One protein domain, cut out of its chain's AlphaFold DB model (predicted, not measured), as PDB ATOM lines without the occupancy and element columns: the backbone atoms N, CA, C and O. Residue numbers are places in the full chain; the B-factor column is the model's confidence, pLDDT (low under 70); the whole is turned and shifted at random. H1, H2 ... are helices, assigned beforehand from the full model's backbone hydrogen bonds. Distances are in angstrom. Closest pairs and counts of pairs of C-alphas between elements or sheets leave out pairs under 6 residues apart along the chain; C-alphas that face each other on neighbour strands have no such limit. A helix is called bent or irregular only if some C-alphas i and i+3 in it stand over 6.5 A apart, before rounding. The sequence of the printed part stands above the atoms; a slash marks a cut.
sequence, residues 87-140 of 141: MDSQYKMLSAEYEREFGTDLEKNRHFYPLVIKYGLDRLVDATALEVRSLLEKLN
ATOM      1  N   MET A  87      10.339  14.414 -48.639       84.75
ATOM      2  CA  MET A  87      10.787  15.512 -47.772       84.75
ATOM      3  C   MET A  87      12.273  15.429 -47.432       84.75
ATOM      4  O   MET A  87      12.974  16.439 -47.487       84.75
ATOM      5  N   ASP A  88      12.752  14.245 -47.060       87.19
ATOM      6  CA  ASP A  88      14.153  14.047 -46.703       87.19
ATOM      7  C   ASP A  88      15.080  14.186 -47.914       87.19
ATOM      8  O   ASP A  88      16.193  14.701 -47.776       87.19
ATOM      9  N   SER A  89      14.635  13.759 -49.096       88.62
ATOM     10  CA  SER A  89      15.389  13.911 -50.344       88.62
ATOM     11  C   SER A  89      15.490  15.381 -50.755       88.62
ATOM     12  O   SER A  89      16.594  15.873 -51.001       88.62
ATOM     13  N   GLN A  90      14.367  16.101 -50.723       87.81
ATOM     14  CA  GLN A  90      14.301  17.537 -51.000       87.81
ATOM     15  C   GLN A  90      15.138  18.341 -50.012       87.81
ATOM     16  O   GLN A  90      15.925  19.197 -50.410       87.81
ATOM     17  N   TYR A  91      15.042  18.016 -48.720       89.62
ATOM     18  CA  TYR A  91      15.870  18.640 -47.696       89.62
ATOM     19  C   TYR A  91      17.359  18.501 -48.011       89.62
ATOM     20  O   TYR A  91      18.072  19.491 -47.942       89.62
ATOM     21  N   LYS A  92      17.832  17.298 -48.361       90.00
ATOM     22  CA  LYS A  92      19.257  17.057 -48.649       90.00
ATOM     23  C   LYS A  92      19.739  17.844 -49.863       90.00
ATOM     24  O   LYS A  92      20.858  18.351 -49.857       90.00
ATOM     25  N   MET A  93      18.914  17.922 -50.907       89.44
ATOM     26  CA  MET A  93      19.243  18.690 -52.107       89.44
ATOM     27  C   MET A  93      19.338  20.181 -51.777       89.44
ATOM     28  O   MET A  93      20.347  20.824 -52.070       89.44
ATOM     29  N   LEU A  94      18.319  20.700 -51.095       88.69
ATOM     30  CA  LEU A  94      18.240  22.103 -50.729       88.69
ATOM     31  C   LEU A  94      19.308  22.501 -49.704       88.69
ATOM     32  O   LEU A  94      19.885  23.576 -49.823       88.69
ATOM     33  N   SER A  95      19.606  21.653 -48.718       89.88
ATOM     34  CA  SER A  95      20.646  21.920 -47.720       89.88
ATOM     35  C   SER A  95      22.021  21.999 -48.376       89.88
ATOM     36  O   SER A  95      22.770  22.925 -48.089       89.88
ATOM     37  N   ALA A  96      22.329  21.090 -49.308       90.19
ATOM     38  CA  ALA A  96      23.589  21.111 -50.047       90.19
ATOM     39  C   ALA A  96      23.724  22.369 -50.921       90.19
ATOM     40  O   ALA A  96      24.800  22.961 -51.014       90.19
ATOM     41  N   GLU A  97      22.635  22.800 -51.559       89.25
ATOM     42  CA  GLU A  97      22.621  24.042 -52.327       89.25
ATOM     43  C   GLU A  97      22.761  25.285 -51.432       89.25
ATOM     44  O   GLU A  97      23.557  26.177 -51.727       89.25
ATOM     45  N   TYR A  98      22.050  25.317 -50.308       89.25
ATOM     46  CA  TYR A  98      22.095  26.419 -49.352       89.25
ATOM     47  C   TYR A  98      23.473  26.550 -48.686       89.25
ATOM     48  O   TYR A  98      23.997  27.659 -48.562       89.25
ATOM     49  N   GLU A  99      24.105  25.430 -48.333       90.50
ATOM     50  CA  GLU A  99      25.470  25.398 -47.802       90.50
ATOM     51  C   GLU A  99      26.483  25.895 -48.842       90.50
ATOM     52  O   GLU A  99      27.360  26.697 -48.518       90.50
ATOM     53  N   ARG A 100      26.328  25.500 -50.112       88.31
ATOM     54  CA  ARG A 100      27.179  25.975 -51.213       88.31
ATOM     55  C   ARG A 100      27.092  27.491 -51.402       88.31
ATOM     56  O   ARG A 100      28.105  28.122 -51.696       88.31
ATOM     57  N   GLU A 101      25.899  28.068 -51.285       89.12
ATOM     58  CA  GLU A 101      25.671  29.492 -51.565       89.12
ATOM     59  C   GLU A 101      25.953  30.409 -50.376       89.12
ATOM     60  O   GLU A 101      26.489  31.505 -50.560       89.12
ATOM     61  N   PHE A 102      25.610  29.981 -49.161       87.06
ATOM     62  CA  PHE A 102      25.684  30.825 -47.966       87.06
ATOM     63  C   PHE A 102      26.710  30.356 -46.931       87.06
ATOM     64  O   PHE A 102      26.986  31.096 -45.988       87.06
ATOM     65  N   GLY A 103      27.296  29.165 -47.093       86.50
ATOM     66  CA  GLY A 103      28.264  28.600 -46.147       86.50
ATOM     67  C   GLY A 103      27.661  28.258 -44.783       86.50
ATOM     68  O   GLY A 103      28.384  28.161 -43.794       86.50
ATOM     69  N   THR A 104      26.337  28.131 -44.709       85.88
ATOM     70  CA  THR A 104      25.587  27.845 -43.482       85.88
ATOM     71  C   THR A 104      24.686  26.649 -43.705       85.88
ATOM     72  O   THR A 104      24.062  26.561 -44.760       85.88
ATOM     73  N   ASP A 105      24.580  25.777 -42.708       86.81
ATOM     74  CA  ASP A 105      23.718  24.604 -42.796       86.81
ATOM     75  C   ASP A 105      22.244  24.977 -42.570       86.81
ATOM     76  O   ASP A 105      21.911  25.876 -41.787       86.81
ATOM     77  N   LEU A 106      21.349  24.292 -43.275       87.00
ATOM     78  CA  LEU A 106      19.915  24.542 -43.211       87.00
ATOM     79  C   LEU A 106      19.289  23.636 -42.150       87.00
ATOM     80  O   LEU A 106      18.938  22.504 -42.432       87.00
ATOM     81  N   GLU A 107      19.081  24.114 -40.926       88.94
ATOM     82  CA  GLU A 107      18.471  23.299 -39.865       88.94
ATOM     83  C   GLU A 107      17.033  22.830 -40.189       88.94
ATOM     84  O   GLU A 107      16.124  23.642 -40.406       88.94
ATOM     85  N   LYS A 108      16.783  21.512 -40.101       87.44
ATOM     86  CA  LYS A 108      15.450  20.907 -40.324       87.44
ATOM     87  C   LYS A 108      14.339  21.562 -39.492       87.44
ATOM     88  O   LYS A 108      13.335  22.022 -40.033       87.44
ATOM     89  N   ASN A 109      14.529  21.621 -38.173       86.56
ATOM     90  CA  ASN A 109      13.505  22.061 -37.214       86.56
ATOM     91  C   ASN A 109      13.253  23.568 -37.229       86.56
ATOM     92  O   ASN A 109      12.135  24.000 -36.958       86.56
ATOM     93  N   ARG A 110      14.277  24.360 -37.550       86.50
ATOM     94  CA  ARG A 110      14.217  25.821 -37.490       86.50
ATOM     95  C   ARG A 110      13.849  26.455 -38.827       86.50
ATOM     96  O   ARG A 110      13.172  27.476 -38.850       86.50
ATOM     97  N   HIS A 111      14.287  25.860 -39.933       86.81
ATOM     98  CA  HIS A 111      14.164  26.463 -41.257       86.81
ATOM     99  C   HIS A 111      13.260  25.638 -42.171       86.81
ATOM    100  O   HIS A 111      12.237  26.140 -42.635       86.81
ATOM    101  N   PHE A 112      13.582  24.360 -42.377       87.56
ATOM    102  CA  PHE A 112      12.908  23.533 -43.379       87.56
ATOM    103  C   PHE A 112      11.441  23.225 -43.041       87.56
ATOM    104  O   PHE A 112      10.558  23.494 -43.851       87.56
ATOM    105  N   TYR A 113      11.133  22.713 -41.846       87.81
ATOM    106  CA  TYR A 113       9.745  22.370 -41.507       87.81
ATOM    107  C   TYR A 113       8.807  23.589 -41.464       87.81
ATOM    108  O   TYR A 113       7.706  23.488 -42.006       87.81
ATOM    109  N   PRO A 114       9.198  24.757 -40.910       88.25
ATOM    110  CA  PRO A 114       8.374  25.963 -41.007       88.25
ATOM    111  C   PRO A 114       8.076  26.394 -42.449       88.25
ATOM    112  O   PRO A 114       6.962  26.844 -42.731       88.25
ATOM    113  N   LEU A 115       9.034  26.226 -43.369       88.00
ATOM    114  CA  LEU A 115       8.822  26.481 -44.795       88.00
ATOM    115  C   LEU A 115       7.818  25.496 -45.394       88.00
ATOM    116  O   LEU A 115       6.865  25.923 -46.044       88.00
ATOM    117  N   VAL A 116       7.983  24.203 -45.118       86.81
ATOM    118  CA  VAL A 116       7.075  23.154 -45.602       86.81
ATOM    119  C   VAL A 116       5.651  23.365 -45.084       86.81
ATOM    120  O   VAL A 116       4.700  23.240 -45.847       86.81
ATOM    121  N   ILE A 117       5.478  23.749 -43.818       85.56
ATOM    122  CA  ILE A 117       4.151  23.994 -43.232       85.56
ATOM    123  C   ILE A 117       3.470  25.211 -43.875       85.56
ATOM    124  O   ILE A 117       2.263  25.181 -44.107       85.56
ATOM    125  N   LYS A 118       4.213  26.293 -44.157       85.25
ATOM    126  CA  LYS A 118       3.627  27.521 -44.725       85.25
ATOM    127  C   LYS A 118       3.411  27.471 -46.234       85.25
ATOM    128  O   LYS A 118       2.418  28.015 -46.712       85.25
ATOM    129  N   TYR A 119       4.355  26.901 -46.976       85.38
ATOM    130  CA  TYR A 119       4.382  26.966 -48.440       85.38
ATOM    131  C   TYR A 119       4.065  25.624 -49.107       85.38
ATOM    132  O   TYR A 119       3.718  25.613 -50.288       85.38
ATOM    133  N   GLY A 120       4.111  24.522 -48.357       85.06
ATOM    134  CA  GLY A 120       3.970  23.168 -48.886       85.06
ATOM    135  C   GLY A 120       5.266  22.645 -49.507       85.06
ATOM    136  O   GLY A 120       6.191  23.407 -49.791       85.06
ATOM    137  N   LEU A 121       5.321  21.328 -49.726       81.75
ATOM    138  CA  LEU A 121       6.463  20.675 -50.373       81.75
ATOM    139  C   LEU A 121       6.570  21.026 -51.850       81.75
ATOM    140  O   LEU A 121       7.662  21.321 -52.313       81.75
ATOM    141  N   ASP A 122       5.441  21.089 -52.552       80.19
ATOM    142  CA  ASP A 122       5.404  21.332 -53.998       80.19
ATOM    143  C   ASP A 122       6.088  22.647 -54.393       80.19
ATOM    144  O   ASP A 122       6.697  22.745 -55.450       80.19
ATOM    145  N   ARG A 123       6.022  23.670 -53.530       79.94
ATOM    146  CA  ARG A 123       6.705  24.951 -53.762       79.94
ATOM    147  C   ARG A 123       8.191  24.922 -53.434       79.94
ATOM    148  O   ARG A 123       8.898  25.814 -53.884       79.94
ATOM    149  N   LEU A 124       8.636  23.976 -52.611       81.31
ATOM    150  CA  LEU A 124      10.031  23.840 -52.195       81.31
ATOM    151  C   LEU A 124      10.845  22.958 -53.147       81.31
ATOM    152  O   LEU A 124      12.056  23.116 -53.191       81.31
ATOM    153  N   VAL A 125      10.186  22.075 -53.905       79.69
ATOM    154  CA  VAL A 125      10.824  21.166 -54.875       79.69
ATOM    155  C   VAL A 125      11.589  21.926 -55.965       79.69
ATOM    156  O   VAL A 125      12.682  21.520 -56.345       79.69
ATOM    157  N   ASP A 126      11.041  23.051 -56.424       80.12
ATOM    158  CA  ASP A 126      11.666  23.900 -57.448       80.12
ATOM    159  C   ASP A 126      12.375  25.131 -56.852       80.12
ATOM    160  O   ASP A 126      12.848  25.994 -57.594       80.12
ATOM    161  N   ALA A 127      12.410  25.258 -55.521       82.56
ATOM    162  CA  ALA A 127      12.928  26.454 -54.872       82.56
ATOM    163  C   ALA A 127      14.457  26.445 -54.816       82.56
ATOM    164  O   ALA A 127      15.076  25.503 -54.327       82.56
ATOM    165  N   THR A 128      15.058  27.555 -55.233       84.31
ATOM    166  CA  THR A 128      16.511  27.772 -55.119       84.31
ATOM    167  C   THR A 128      16.902  28.282 -53.731       84.31
ATOM    168  O   THR A 128      16.089  28.875 -53.012       84.31
ATOM    169  N   ALA A 129      18.172  28.132 -53.342       84.25
ATOM    170  CA  ALA A 129      18.663  28.624 -52.048       84.25
ATOM    171  C   ALA A 129      18.390  30.126 -51.808       84.25
ATOM    172  O   ALA A 129      18.019  30.513 -50.693       84.25
ATOM    173  N   LEU A 130      18.480  30.973 -52.840       85.38
ATOM    174  CA  LEU A 130      18.107  32.393 -52.766       85.38
ATOM    175  C   LEU A 130      16.628  32.605 -52.417       85.38
ATOM    176  O   LEU A 130      16.289  33.455 -51.588       85.38
ATOM    177  N   GLU A 131      15.738  31.835 -53.038       85.56
ATOM    178  CA  GLU A 131      14.304  31.909 -52.766       85.56
ATOM    179  C   GLU A 131      13.997  31.426 -51.358       85.56
ATOM    180  O   GLU A 131      13.262  32.092 -50.630       85.56
ATOM    181  N   VAL A 132      14.622  30.329 -50.932       84.94
ATOM    182  CA  VAL A 132      14.487  29.799 -49.576       84.94
ATOM    183  C   VAL A 132      14.926  30.820 -48.539       84.94
ATOM    184  O   VAL A 132      14.200  31.049 -47.572       84.94
ATOM    185  N   ARG A 133      16.029  31.536 -48.772       84.94
ATOM    186  CA  ARG A 133      16.435  32.648 -47.907       84.94
ATOM    187  C   ARG A 133      15.388  33.762 -47.860       84.94
ATOM    188  O   ARG A 133      15.024  34.210 -46.775       84.94
ATOM    189  N   SER A 134      14.847  34.172 -49.008       86.81
ATOM    190  CA  SER A 134      13.777  35.180 -49.057       86.81
ATOM    191  C   SER A 134      12.512  34.724 -48.319       86.81
ATOM    192  O   SER A 134      11.833  35.526 -47.675       86.81
ATOM    193  N   LEU A 135      12.175  33.435 -48.397       85.69
ATOM    194  CA  LEU A 135      11.043  32.852 -47.681       85.69
ATOM    195  C   LEU A 135      11.299  32.808 -46.170       85.69
ATOM    196  O   LEU A 135      10.395  33.131 -45.401       85.69
ATOM    197  N   LEU A 136      12.522  32.480 -45.744       85.25
ATOM    198  CA  LEU A 136      12.928  32.509 -44.336       85.25
ATOM    199  C   LEU A 136      12.870  33.924 -43.746       85.25
ATOM    200  O   LEU A 136      12.376  34.094 -42.636       85.25
ATOM    201  N   GLU A 137      13.275  34.946 -44.502       85.38
ATOM    202  CA  GLU A 137      13.148  36.349 -44.080       85.38
ATOM    203  C   GLU A 137      11.673  36.762 -43.922       85.38
ATOM    204  O   GLU A 137      11.295  37.392 -42.936       85.38
ATOM    205  N   LYS A 138      10.794  36.332 -44.839       85.81
ATOM    206  CA  LYS A 138       9.335  36.560 -44.738       85.81
ATOM    207  C   LYS A 138       8.690  35.836 -43.556       85.81
ATOM    208  O   LYS A 138       7.586  36.190 -43.140       85.81
ATOM    209  N   LEU A 139       9.339  34.799 -43.037       81.38
ATOM    210  CA  LEU A 139       8.879  34.033 -41.886       81.38
ATOM    211  C   LEU A 139       9.126  34.753 -40.543       81.38
ATOM    212  O   LEU A 139       8.618  34.253 -39.542       81.38
ATOM    213  N   ASN A 140       9.757  35.943 -40.540       64.12
ATOM    214  CA  ASN A 140      10.176  36.716 -39.358       64.12
ATOM    215  C   ASN A 140      11.089  35.898 -38.429       64.12
ATOM    216  O   ASN A 140      10.683  35.528 -37.324       64.12
TER     217      ASN A 140
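What this domain is: This is residues 87 to 140 of the 141 residues of an uncharacterized protein of Haloterrigena turkmenica (strain ATCC 51198 / DSM 5511 / JCM 9101 / NCIMB 13204 / VKM B-1734 / 4k) (UniProt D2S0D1). Three helices, H1, H2 and H4, are set crosswise to one another in a small rounded cluster, with their centres at the corners of a triangle. H1 is the longest; H4 starts beside the later half of H1 and crosses close to H2, and the very short H3 sits near H1 and H2 without touching either. The printed part has 54 residues with four named helices, in the order H1, H2, H3, H4, and no named strand; its class is all helix. It is compact, with a radius of gyration of the C-alphas of 9.8 A, and its C-alphas span 25 by 25 by 20 A.

How they stand to each other: Start with H1, residues 87 to 102, and look at its residues 94 to 101, with which alone it touches H4, residues 129 to 138. The closest C-alphas of the two are those of Tyr 98 and Ala 129, 4.9 A apart, and their lines are about perpendicular at 85 degrees. Nearer the beginning of H1, Tyr 91 comes closest to H2, residues 108 to 119: its C-alpha is 7.2 A from that of Phe 112. H1 and H2 are close but not clearly touching, and their lines are only just about perpendicular, at 70.4 degrees. With its residues 111 to 115 alone, H2 only just touches H4, with 3 pairs of C-alphas within 8 A. The closest C-alphas there are those of His 111 and Leu 136, 6.9 A apart, and the lines are about perpendicular at 80 degrees. H3, residues 122 to 125, is close to but not clearly touching H1, where the closest C-alphas are those of Gln 90 and Val 125, 6.3 A apart. It is also close to but not clearly touching H2, through the C-alphas of Val 116 and Leu 124, 7.3 A apart. In the backbones of H1 and H4, every pair of O i and N i+4 is within hydrogen-bond range; in H2, 6 of 8 are, and H3 is too short for such a pair.

Where its parts are: Find C-alpha 87 at (10.787, 15.512, -47.772); from there H1 runs 21.4 A to C-alpha 102. H2 begins at C-alpha 108, at (15.450, 20.907, -40.324), and spans 15.0 A to C-alpha 119. It is irregular, but only just: C-alphas 110 and 113 are 6.9 A apart. H3 follows with four residues, and H4 runs 14.3 A from C-alpha 129 to C-alpha 138 at (9.335, 36.560, -44.738).

The domain as a whole: The two C-alphas farthest apart are those of Ser 89 and Asn 140, 25.8 A. The printed part has no cut, and the links H1 to H2, H2 to H3 and H3 to H4 are tight, with 5, 2 and 3 residues. The B-factor column gives a mean pLDDT of 85.8 for the printed part of this model; look at residue 140 for the one value under 70.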